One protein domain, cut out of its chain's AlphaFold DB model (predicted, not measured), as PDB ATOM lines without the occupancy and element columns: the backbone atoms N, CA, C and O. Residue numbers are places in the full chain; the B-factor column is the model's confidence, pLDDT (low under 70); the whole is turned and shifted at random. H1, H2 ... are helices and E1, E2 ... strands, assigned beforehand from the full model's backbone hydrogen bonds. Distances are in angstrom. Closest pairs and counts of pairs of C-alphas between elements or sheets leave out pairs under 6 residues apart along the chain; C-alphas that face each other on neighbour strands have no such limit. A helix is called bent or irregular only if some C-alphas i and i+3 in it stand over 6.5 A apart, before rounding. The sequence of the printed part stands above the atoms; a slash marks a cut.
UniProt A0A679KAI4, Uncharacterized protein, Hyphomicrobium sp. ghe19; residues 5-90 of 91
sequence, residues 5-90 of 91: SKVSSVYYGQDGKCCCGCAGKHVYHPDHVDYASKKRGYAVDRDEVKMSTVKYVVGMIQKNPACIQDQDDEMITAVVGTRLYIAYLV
ATOM      1  N   SER A   5     558.713 350.086 391.762       95.00
ATOM      2  CA  SER A   5     560.059 350.437 391.303       95.00
ATOM      3  C   SER A   5     561.055 349.292 391.481       95.00
ATOM      4  O   SER A   5     562.100 349.301 390.843       95.00
ATOM      5  N   LYS A   6     560.717 348.278 392.287       96.06
ATOM      6  CA  LYS A   6     561.508 347.058 392.446       96.06
ATOM      7  C   LYS A   6     561.049 345.910 391.551       96.06
ATOM      8  O   LYS A   6     561.604 344.827 391.650       96.06
ATOM      9  N   VAL A   7     560.044 346.094 390.696       97.44
ATOM     10  CA  VAL A   7     559.518 345.019 389.841       97.44
ATOM     11  C   VAL A   7     560.227 345.041 388.492       97.44
ATOM     12  O   VAL A   7     560.037 345.970 387.715       97.44
ATOM     13  N   SER A   8     561.003 344.000 388.182       97.00
ATOM     14  CA  SER A   8     561.671 343.846 386.881       97.00
ATOM     15  C   SER A   8     560.698 343.424 385.780       97.00
ATOM     16  O   SER A   8     560.705 343.961 384.668       97.00
ATOM     17  N   SER A   9     559.834 342.465 386.092       97.50
ATOM     18  CA  SER A   9     558.835 341.932 385.180       97.50
ATOM     19  C   SER A   9     557.673 341.316 385.942       97.50
ATOM     20  O   SER A   9     557.714 341.112 387.156       97.50
ATOM     21  N   VAL A  10     556.607 341.023 385.214       98.12
ATOM     22  CA  VAL A  10     555.442 340.316 385.729       98.12
ATOM     23  C   VAL A  10     555.067 339.177 384.801       98.12
ATOM     24  O   VAL A  10     555.260 339.263 383.588       98.12
ATOM     25  N   TYR A  11     554.446 338.154 385.370       98.00
ATOM     26  CA  TYR A  11     553.735 337.123 384.632       98.00
ATOM     27  C   TYR A  11     552.262 337.113 385.033       98.00
ATOM     28  O   TYR A  11     551.914 337.306 386.199       98.00
ATOM     29  N   TYR A  12     551.384 336.866 384.066       97.62
ATOM     30  CA  TYR A  12     549.984 336.552 384.330       97.62
ATOM     31  C   TYR A  12     549.510 335.445 383.390       97.62
ATOM     32  O   TYR A  12     549.711 335.518 382.175       97.62
ATOM     33  N   GLY A  13     548.867 334.417 383.936       97.88
ATOM     34  CA  GLY A  13     548.484 333.234 383.169       97.88
ATOM     35  C   GLY A  13     547.450 332.361 383.862       97.88
ATOM     36  O   GLY A  13     546.876 332.739 384.881       97.88
ATOM     37  N   GLN A  14     547.152 331.213 383.262       97.88
ATOM     38  CA  GLN A  14     546.304 330.196 383.876       97.88
ATOM     39  C   GLN A  14     547.063 329.493 385.006       97.88
ATOM     40  O   GLN A  14     548.213 329.096 384.821       97.88
ATOM     41  N   ASP A  15     546.409 329.345 386.156       97.56
ATOM     42  CA  ASP A  15     546.967 328.598 387.281       97.56
ATOM     43  C   ASP A  15     547.150 327.102 386.942       97.56
ATOM     44  O   ASP A  15     546.410 326.536 386.127       97.56
ATOM     45  N   GLY A  16     548.177 326.472 387.518       95.25
ATOM     46  CA  GLY A  16     548.532 325.070 387.265       95.25
ATOM     47  C   GLY A  16     549.125 324.777 385.876       95.25
ATOM     48  O   GLY A  16     549.171 323.616 385.459       95.25
ATOM     49  N   LYS A  17     549.563 325.796 385.122       95.94
ATOM     50  CA  LYS A  17     550.217 325.660 383.802       95.94
ATOM     51  C   LYS A  17     551.629 326.252 383.804       95.94
ATOM     52  O   LYS A  17     551.959 327.074 384.652       95.94
ATOM     53  N   CYS A  18     552.464 325.863 382.829       94.12
ATOM     54  CA  CYS A  18     553.807 326.439 382.710       94.12
ATOM     55  C   CYS A  18     553.767 327.942 382.425       94.12
ATOM     56  O   CYS A  18     552.995 328.409 381.588       94.12
ATOM     57  N   CYS A  19     554.698 328.680 383.036       94.75
ATOM     58  CA  CYS A  19     554.932 330.104 382.770       94.75
ATOM     59  C   CYS A  19     555.755 330.346 381.491       94.75
ATOM     60  O   CYS A  19     556.405 331.370 381.329       94.75
ATOM     61  N   CYS A  20     555.724 329.383 380.574       89.12
ATOM     62  CA  CYS A  20     556.438 329.332 379.301       89.12
ATOM     63  C   CYS A  20     555.903 330.328 378.247       89.12
ATOM     64  O   CYS A  20     556.497 330.468 377.186       89.12
ATOM     65  N   GLY A  21     554.773 330.998 378.510       87.94
ATOM     66  CA  GLY A  21     554.120 331.931 377.578       87.94
ATOM     67  C   GLY A  21     552.948 331.336 376.783       87.94
ATOM     68  O   GLY A  21     552.160 332.074 376.207       87.94
ATOM     69  N   CYS A  22     552.758 330.013 376.794       92.06
ATOM     70  CA  CYS A  22     551.611 329.387 376.116       92.06
ATOM     71  C   CYS A  22     550.282 329.612 376.855       92.06
ATOM     72  O   CYS A  22     549.224 329.676 376.239       92.06
ATOM     73  N   ALA A  23     550.331 329.711 378.186       96.06
ATOM     74  CA  ALA A  23     549.158 329.858 379.050       96.06
ATOM     75  C   ALA A  23     549.081 331.234 379.735       96.06
ATOM     76  O   ALA A  23     548.260 331.445 380.629       96.06
ATOM     77  N   GLY A  24     549.944 332.168 379.341       96.25
ATOM     78  CA  GLY A  24     550.094 333.460 379.990       96.25
ATOM     79  C   GLY A  24     551.102 334.336 379.271       96.25
ATOM     80  O   GLY A  24     551.585 333.983 378.202       96.25
ATOM     81  N   LYS A  25     551.419 335.489 379.845       96.06
ATOM     82  CA  LYS A  25     552.339 336.438 379.223       96.06
ATOM     83  C   LYS A  25     553.283 337.035 380.256       96.06
ATOM     84  O   LYS A  25     552.847 337.430 381.335       96.06
ATOM     85  N   HIS A  26     554.559 337.111 379.882       96.50
ATOM     86  CA  HIS A  26     555.557 337.929 380.567       96.50
ATOM     87  C   HIS A  26     555.501 339.354 380.029       96.50
ATOM     88  O   HIS A  26     555.346 339.564 378.823       96.50
ATOM     89  N   VAL A  27     555.593 340.329 380.925       97.38
ATOM     90  CA  VAL A  27     555.665 341.750 380.581       97.38
ATOM     91  C   VAL A  27     556.703 342.424 381.460       97.38
ATOM     92  O   VAL A  27     556.736 342.199 382.668       97.38
ATOM     93  N   TYR A  28     557.520 343.281 380.863       97.44
ATOM     94  CA  TYR A  28     558.663 343.898 381.523       97.44
ATOM     95  C   TYR A  28     558.393 345.349 381.912       97.44
ATOM     96  O   TYR A  28     557.635 346.078 381.255       97.44
ATOM     97  N   HIS A  29     559.019 345.753 383.014       97.44
ATOM     98  CA  HIS A  29     559.033 347.130 383.480       97.44
ATOM     99  C   HIS A  29     560.021 347.950 382.631       97.44
ATOM    100  O   HIS A  29     561.143 347.490 382.417       97.44
ATOM    101  N   PRO A  30     559.648 349.155 382.152       96.12
ATOM    102  CA  PRO A  30     560.502 349.951 381.264       96.12
ATOM    103  C   PRO A  30     561.858 350.305 381.885       96.12
ATOM    104  O   PRO A  30     562.874 350.231 381.206       96.12
ATOM    105  N   ASP A  31     561.883 350.611 383.182       96.19
ATOM    106  CA  ASP A  31     563.119 351.015 383.870       96.19
ATOM    107  C   ASP A  31     564.085 349.847 384.150       96.19
ATOM    108  O   ASP A  31     565.222 350.077 384.547       96.19
ATOM    109  N   HIS A  32     563.660 348.595 383.926       95.50
ATOM    110  CA  HIS A  32     564.431 347.387 384.260       95.50
ATOM    111  C   HIS A  32     564.694 346.482 383.055       95.50
ATOM    112  O   HIS A  32     565.017 345.304 383.219       95.50
ATOM    113  N   VAL A  33     564.570 347.019 381.838       93.44
ATOM    114  CA  VAL A  33     564.795 346.288 380.579       93.44
ATOM    115  C   VAL A  33     566.201 345.687 380.520       93.44
ATOM    116  O   VAL A  33     566.346 344.515 380.172       93.44
ATOM    117  N   ASP A  34     567.224 346.445 380.915       93.12
ATOM    118  CA  ASP A  34     568.619 345.984 380.890       93.12
ATOM    119  C   ASP A  34     568.858 344.849 381.891       93.12
ATOM    120  O   ASP A  34     569.441 343.814 381.554       93.12
ATOM    121  N   TYR A  35     568.342 345.011 383.116       93.06
ATOM    122  CA  TYR A  35     568.390 343.977 384.148       93.06
ATOM    123  C   TYR A  35     567.694 342.696 383.671       93.06
ATOM    124  O   TYR A  35     568.263 341.604 383.737       93.06
ATOM    125  N   ALA A  36     566.480 342.828 383.132       91.25
ATOM    126  CA  ALA A  36     565.685 341.702 382.665       91.25
ATOM    127  C   ALA A  36     566.325 340.985 381.470       91.25
ATOM    128  O   ALA A  36     566.361 339.754 381.449       91.25
ATOM    129  N   SER A  37     566.883 341.738 380.518       92.69
ATOM    130  CA  SER A  37     567.580 341.181 379.354       92.69
ATOM    131  C   SER A  37     568.800 340.364 379.783       92.69
ATOM    132  O   SER A  37     569.001 339.237 379.328       92.69
ATOM    133  N   LYS A  38     569.583 340.887 380.738       92.38
ATOM    134  CA  LYS A  38     570.739 340.182 381.304       92.38
ATOM    135  C   LYS A  38     570.328 338.915 382.056       92.38
ATOM    136  O   LYS A  38     570.951 337.876 381.856       92.38
ATOM    137  N   LYS A  39     569.283 338.983 382.888       89.12
ATOM    138  CA  LYS A  39     568.781 337.838 383.670       89.12
ATOM    139  C   LYS A  39     568.248 336.717 382.772       89.12
ATOM    140  O   LYS A  39     568.472 335.546 383.054       89.12
ATOM    141  N   ARG A  40     567.553 337.076 381.692       88.75
ATOM    142  CA  ARG A  40     566.947 336.144 380.728       88.75
ATOM    143  C   ARG A  40     567.961 335.572 379.726       88.75
ATOM    144  O   ARG A  40     567.732 334.495 379.184       88.75
ATOM    145  N   GLY A  41     569.069 336.277 379.490       91.06
ATOM    146  CA  GLY A  41     570.130 335.887 378.554       91.06
ATOM    147  C   GLY A  41     569.906 336.340 377.108       91.06
ATOM    148  O   GLY A  41     570.657 335.943 376.222       91.06
ATOM    149  N   TYR A  42     568.885 337.162 376.855       90.25
ATOM    150  CA  TYR A  42     568.585 337.745 375.548       90.25
ATOM    151  C   TYR A  42     567.790 339.040 375.696       90.25
ATOM    152  O   TYR A  42     567.199 339.299 376.745       90.25
ATOM    153  N   ALA A  43     567.815 339.867 374.649       93.19
ATOM    154  CA  ALA A  43     567.181 341.177 374.658       93.19
ATOM    155  C   ALA A  43     565.670 341.065 374.905       93.19
ATOM    156  O   ALA A  43     565.001 340.213 374.323       93.19
ATOM    157  N   VAL A  44     565.154 341.933 375.774       92.44
ATOM    158  CA  VAL A  44     563.719 342.181 375.906       92.44
ATOM    159  C   VAL A  44     563.284 343.108 374.779       92.44
ATOM    160  O   VAL A  44     563.825 344.207 374.621       92.44
ATOM    161  N   ASP A  45     562.290 342.674 374.014       92.06
ATOM    162  CA  ASP A  45     561.774 343.439 372.888       92.06
ATOM    163  C   ASP A  45     560.799 344.535 373.344       92.06
ATOM    164  O   ASP A  45     560.165 344.474 374.402       92.06
ATOM    165  N   ARG A  46     560.657 345.585 372.525       88.31
ATOM    166  CA  ARG A  46     559.825 346.756 372.866       88.31
ATOM    167  C   ARG A  46     558.351 346.406 373.089       88.31
ATOM    168  O   ARG A  46     557.677 347.094 373.851       88.31
ATOM    169  N   ASP A  47     557.838 345.378 372.424       91.56
ATOM    170  CA  ASP A  47     556.458 344.899 372.549       91.56
ATOM    171  C   ASP A  47     556.218 344.061 373.819       91.56
ATOM    172  O   ASP A  47     555.067 343.877 374.242       91.56
ATOM    173  N   GLU A  48     557.292 343.606 374.467       92.00
ATOM    174  CA  GLU A  48     557.256 342.951 375.773       92.00
ATOM    175  C   GLU A  48     557.241 343.971 376.933       92.00
ATOM    176  O   GLU A  48     556.920 343.613 378.069       92.00
ATOM    177  N   VAL A  49     557.523 345.255 376.672       95.44
ATOM    178  CA  VAL A  49     557.567 346.324 377.684       95.44
ATOM    179  C   VAL A  49     556.221 347.044 377.774       95.44
ATOM    180  O   VAL A  49     555.799 347.744 376.853       95.44
ATOM    181  N   LYS A  50     555.524 346.919 378.912       97.00
ATOM    182  CA  LYS A  50     554.221 347.584 379.098       97.00
ATOM    183  C   LYS A  50     553.899 347.886 380.560       97.00
ATOM    184  O   LYS A  50     553.283 347.087 381.269       97.00
ATOM    185  N   MET A  51     554.200 349.117 380.976       96.69
ATOM    186  CA  MET A  51     554.005 349.584 382.356       96.69
ATOM    187  C   MET A  51     552.556 349.469 382.855       96.69
ATOM    188  O   MET A  51     552.320 349.178 384.025       96.69
ATOM    189  N   SER A  52     551.557 349.658 381.984       97.44
ATOM    190  CA  SER A  52     550.149 349.511 382.381       97.44
ATOM    191  C   SER A  52     549.821 348.086 382.839       97.44
ATOM    192  O   SER A  52     549.046 347.904 383.773       97.44
ATOM    193  N   THR A  53     550.417 347.077 382.198       97.44
ATOM    194  CA  THR A  53     550.203 345.672 382.557       97.44
ATOM    195  C   THR A  53     550.981 345.305 383.816       97.44
ATOM    196  O   THR A  53     550.426 344.622 384.671       97.44
ATOM    197  N   VAL A  54     552.200 345.829 383.993       98.12
ATOM    198  CA  VAL A  54     552.946 345.689 385.258       98.12
ATOM    199  C   VAL A  54     552.124 346.229 386.431       98.12
ATOM    200  O   VAL A  54     551.867 345.505 387.391       98.12
ATOM    201  N   LYS A  55     551.610 347.462 386.318       98.00
ATOM    202  CA  LYS A  55     550.732 348.072 387.334       98.00
ATOM    203  C   LYS A  55     549.475 347.242 387.594       98.00
ATOM    204  O   LYS A  55     549.077 347.094 388.746       98.00
ATOM    205  N   TYR A  56     548.855 346.706 386.543       97.88
ATOM    206  CA  TYR A  56     547.679 345.846 386.673       97.88
ATOM    207  C   TYR A  56     547.988 344.579 387.477       97.88
ATOM    208  O   TYR A  56     547.282 344.297 388.442       97.88
ATOM    209  N   VAL A  57     549.050 343.847 387.125       98.25
ATOM    210  CA  VAL A  57     549.417 342.598 387.808       98.25
ATOM    211  C   VAL A  57     549.798 342.860 389.263       98.25
ATOM    212  O   VAL A  57     549.263 342.207 390.157       98.25
ATOM    213  N   VAL A  58     550.633 343.868 389.526       98.12
ATOM    214  CA  VAL A  58     550.986 344.254 390.901       98.12
ATOM    215  C   VAL A  58     549.741 344.658 391.693       98.12
ATOM    216  O   VAL A  58     549.569 344.235 392.834       98.12
ATOM    217  N   GLY A  59     548.827 345.416 391.079       98.06
ATOM    218  CA  GLY A  59     547.556 345.787 391.692       98.06
ATOM    219  C   GLY A  59     546.659 344.585 391.998       98.06
ATOM    220  O   GLY A  59     546.009 344.577 393.040       98.06
ATOM    221  N   MET A  60     546.631 343.561 391.139       98.00
ATOM    222  CA  MET A  60     545.892 342.319 391.393       98.00
ATOM    223  C   MET A  60     546.434 341.584 392.618       98.00
ATOM    224  O   MET A  60     545.641 341.166 393.458       98.00
ATOM    225  N   ILE A  61     547.756 341.490 392.757       98.25
ATOM    226  CA  ILE A  61     548.392 340.867 393.925       98.25
ATOM    227  C   ILE A  61     548.080 341.685 395.189       98.25
ATOM    228  O   ILE A  61     547.556 341.154 396.164       98.25
ATOM    229  N   GLN A  62     548.313 343.002 395.158       97.25
ATOM    230  CA  GLN A  62     548.106 343.884 396.315       97.25
ATOM    231  C   GLN A  62     546.650 343.936 396.801       97.25
ATOM    232  O   GLN A  62     546.412 344.063 398.000       97.25
ATOM    233  N   LYS A  63     545.676 343.861 395.886       97.75
ATOM    234  CA  LYS A  63     544.243 343.863 396.225       97.75
ATOM    235  C   LYS A  63     543.756 342.528 396.786       97.75
ATOM    236  O   LYS A  63     542.683 342.499 397.379       97.75
ATOM    237  N   ASN A  64     544.513 341.446 396.604       97.94
ATOM    238  CA  ASN A  64     544.134 340.098 397.023       97.94
ATOM    239  C   ASN A  64     545.223 339.472 397.916       97.94
ATOM    240  O   ASN A  64     545.774 338.431 397.564       97.94
ATOM    241  N   PRO A  65     545.545 340.064 399.083       97.06
ATOM    242  CA  PRO A  65     546.621 339.561 399.941       97.06
ATOM    243  C   PRO A  65     546.363 338.137 400.458       97.06
ATOM    244  O   PRO A  65     547.302 337.372 400.626       97.06
ATOM    245  N   ALA A  66     545.096 337.750 400.644       97.75
ATOM    246  CA  ALA A  66     544.715 336.390 401.036       97.75
ATOM    247  C   ALA A  66     544.975 335.329 399.944       97.75
ATOM    248  O   ALA A  66     544.883 334.137 400.215       97.75
ATOM    249  N   CYS A  67     545.273 335.760 398.715       97.94
ATOM    250  CA  CYS A  67     545.567 334.896 397.575       97.94
ATOM    251  C   CYS A  67     547.072 334.725 397.317       97.94
ATOM    252  O   CYS A  67     547.433 334.038 396.359       97.94
ATOM    253  N   ILE A  68     547.937 335.371 398.106       98.12
ATOM    254  CA  ILE A  68     549.392 335.231 397.986       98.12
ATOM    255  C   ILE A  68     549.778 333.809 398.401       98.12
ATOM    256  O   ILE A  68     549.398 333.353 399.479       98.12
ATOM    257  N   GLN A  69     550.505 333.111 397.529       96.56
ATOM    258  CA  GLN A  69     550.984 331.749 397.777       96.56
ATOM    259  C   GLN A  69     552.448 331.730 398.213       96.56
ATOM    260  O   GLN A  69     552.806 330.939 399.079       96.56
ATOM    261  N   ASP A  70     553.264 332.613 397.635       95.25
ATOM    262  CA  ASP A  70     554.689 332.735 397.937       95.25
ATOM    263  C   ASP A  70     555.135 334.199 397.841       95.25
ATOM    264  O   ASP A  70     554.624 334.967 397.013       95.25
ATOM    265  N   GLN A  71     556.072 334.582 398.699       95.81
ATOM    266  CA  GLN A  71     556.691 335.896 398.734       95.81
ATOM    267  C   GLN A  71     558.099 335.785 399.327       95.81
ATOM    268  O   GLN A  71     558.261 335.545 400.525       95.81
ATOM    269  N   ASP A  72     559.093 336.079 398.498       94.62
ATOM    270  CA  ASP A  72     560.501 336.161 398.874       94.62
ATOM    271  C   ASP A  72     561.170 337.397 398.236       94.62
ATOM    272  O   ASP A  72     560.500 338.321 397.759       94.62
ATOM    273  N   ASP A  73     562.503 337.447 398.280       92.88
ATOM    274  CA  ASP A  73     563.295 338.549 397.723       92.88
ATOM    275  C   ASP A  73     563.376 338.523 396.183       92.88
ATOM    276  O   ASP A  73     563.778 339.512 395.565       92.88
ATOM    277  N   GLU A  74     562.991 337.421 395.536       94.12
ATOM    278  CA  GLU A  74     563.022 337.270 394.081       94.12
ATOM    279  C   GLU A  74     561.661 337.496 393.434       94.12
ATOM    280  O   GLU A  74     561.592 338.031 392.319       94.12
ATOM    281  N   MET A  75     560.579 337.068 394.079       96.12
ATOM    282  CA  MET A  75     559.246 337.153 393.510       96.12
ATOM    283  C   MET A  75     558.118 337.123 394.537       96.12
ATOM    284  O   MET A  75     558.246 336.703 395.683       96.12
ATOM    285  N   ILE A  76     556.951 337.549 394.064       97.94
ATOM    286  CA  ILE A  76     555.684 337.454 394.781       97.94
ATOM    287  C   ILE A  76     554.684 336.769 393.860       97.94
ATOM    288  O   ILE A  76     554.482 337.222 392.729       97.94
ATOM    289  N   THR A  77     554.039 335.707 394.339       97.94
ATOM    290  CA  THR A  77     553.058 334.923 393.583       97.94
ATOM    291  C   THR A  77     551.682 334.979 394.242       97.94
ATOM    292  O   THR A  77     551.549 334.924 395.464       97.94
ATOM    293  N   ALA A  78     550.629 335.091 393.433       98.44
ATOM    294  CA  ALA A  78     549.254 335.017 393.909       98.44
ATOM    295  C   ALA A  78     548.344 334.307 392.906       98.44
ATOM    296  O   ALA A  78     548.440 334.533 391.696       98.44
ATOM    297  N   VAL A  79     547.406 333.511 393.418       98.50
ATOM    298  CA  VAL A  79     546.367 332.855 392.613       98.50
ATOM    299  C   VAL A  79     545.013 333.474 392.930       98.50
ATOM    300  O   VAL A  79     544.455 333.273 394.005       98.50
ATOM    301  N   VAL A  80     544.470 334.235 391.979       98.06
ATOM    302  CA  VAL A  80     543.162 334.892 392.110       98.06
ATOM    303  C   VAL A  80     542.189 334.237 391.135       98.06
ATOM    304  O   VAL A  80     542.293 334.406 389.916       98.06
ATOM    305  N   GLY A  81     541.237 333.471 391.669       96.62
ATOM    306  CA  GLY A  81     540.355 332.629 390.862       96.62
ATOM    307  C   GLY A  81     541.157 331.551 390.130       96.62
ATOM    308  O   GLY A  81     541.877 330.785 390.753       96.62
ATOM    309  N   THR A  82     541.058 331.502 388.801       96.81
ATOM    310  CA  THR A  82     541.774 330.523 387.957       96.81
ATOM    311  C   THR A  82     543.071 331.078 387.354       96.81
ATOM    312  O   THR A  82     543.561 330.564 386.341       96.81
ATOM    313  N   ARG A  83     543.571 332.205 387.874       98.06
ATOM    314  CA  ARG A  83     544.691 332.953 387.294       98.06
ATOM    315  C   ARG A  83     545.846 333.059 388.276       98.06
ATOM    316  O   ARG A  83     545.648 333.485 389.409       98.06
ATOM    317  N   LEU A  84     547.037 332.753 387.778       98.38
ATOM    318  CA  LEU A  84     548.308 332.974 388.449       98.38
ATOM    319  C   LEU A  84     548.862 334.344 388.053       98.38
ATOM    320  O   LEU A  84     548.911 334.681 386.867       98.38
ATOM    321  N   TYR A  85     549.296 335.102 389.051       98.50
ATOM    322  CA  TYR A  85     549.965 336.390 388.929       98.50
ATOM    323  C   TYR A  85     551.315 336.308 389.633       98.50
ATOM    324  O   TYR A  85     551.380 335.859 390.776       98.50
ATOM    325  N   ILE A  86     552.377 336.754 388.968       98.19
ATOM    326  CA  ILE A  86     553.729 336.786 389.527       98.19
ATOM    327  C   ILE A  86     554.321 338.171 389.290       98.19
ATOM    328  O   ILE A  86     554.229 338.698 388.179       98.19
ATOM    329  N   ALA A  87     554.939 338.747 390.313       98.12
ATOM    330  CA  ALA A  87     555.812 339.907 390.191       98.12
ATOM    331  C   ALA A  87     557.246 339.482 390.515       98.12
ATOM    332  O   ALA A  87     557.494 339.004 391.616       98.12
ATOM    333  N   TYR A  88     558.167 339.655 389.568       97.25
ATOM    334  CA  TYR A  88     559.589 339.369 389.744       97.25
ATOM    335  C   TYR A  88     560.326 340.638 390.161       97.25
ATOM    336  O   TYR A  88     560.166 341.690 389.538       97.25
ATOM    337  N   LEU A  89     561.155 340.539 391.191       96.12
ATOM    338  CA  LEU A  89     561.841 341.666 391.803       96.12
ATOM    339  C   LEU A  89     563.267 341.836 391.256       96.12
ATOM    340  O   LEU A  89     563.873 340.895 390.736       96.12
ATOM    341  N   VAL A  90     563.775 343.066 391.327       93.62
ATOM    342  CA  VAL A  90     565.208 343.370 391.213       93.62
ATOM    343  C   VAL A  90     565.850 343.302 392.596       93.62
ATOM    344  O   VAL A  90     565.229 343.692 393.587       93.62
TER     345      VAL A  90
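Overview. This is residues 5 to 90 of the 91 residues of an uncharacterized protein of Hyphomicrobium sp. ghe19 (UniProt A0A679KAI4). One twisted antiparallel sheet of five strands has the long helix H2 laid across one face, while the short helix H1 packs on the opposite face at the end where E1 begins, leaving most of that face bare. The 86 printed residues hold two named helices and five named strands, along the chain E1, E2, H1, H2, E3, E4, E5, with sheet order E2, E1, E5, E4, E3. The class is mixed, helices and strands; the whole is compact, with a radius of gyration of the C-alphas of 12.1 A and spans of 33 by 27 by 22 A.

Arrangement. E1, residues 7 to 14, and E2, residues 24 to 28, form a hairpin, with N 10 and O 27 at 2.8 A. H1, residues 30 to 40, is on the sheet; its closest C-alpha pair with E1 is Ser 8 and His 32, 5.2 A. H1 is irregular: C-alphas 31 and 34 are 8.0 A apart. H2, residues 51 to 63, is on the opposite face at a height over the sheet of 8.3 A. It runs across the strands, at 71 degrees on the local plane to E5, residues 83 to 89; their closest C-alphas are those of Val 57 and Tyr 85, 6.3 A. E3, residues 68 to 71, E4, residues 75 to 80, and E5 form a meander, each strand the antiparallel neighbour of the one before. N 69 and O 77 are 2.9 A apart, N 85 and O 78 2.8 A. E5 and E1 are antiparallel, with N 8 and O 88 at 2.8 A. Every O i to N i+4 pair is within hydrogen-bond range in H2, and 5 of 7 in H1.

Along the chain. E1 begins at C-alpha 7 (559.518, 345.019, 389.841) and measures 20.7 A; E2 measures 13.6 A, H1 15.2 A, H2 17.9 A, E3 7.4 A and E4 16.3 A. E5, 19.8 A, ends at C-alpha 89 (561.841, 341.666, 391.803).

Size, cuts and confidence. The C-alphas farthest apart, those of Ala 43 and Ala 66, are 35.0 A apart. The printed part has no cut, no link is long, and no printed residue is under 70 in pLDDT.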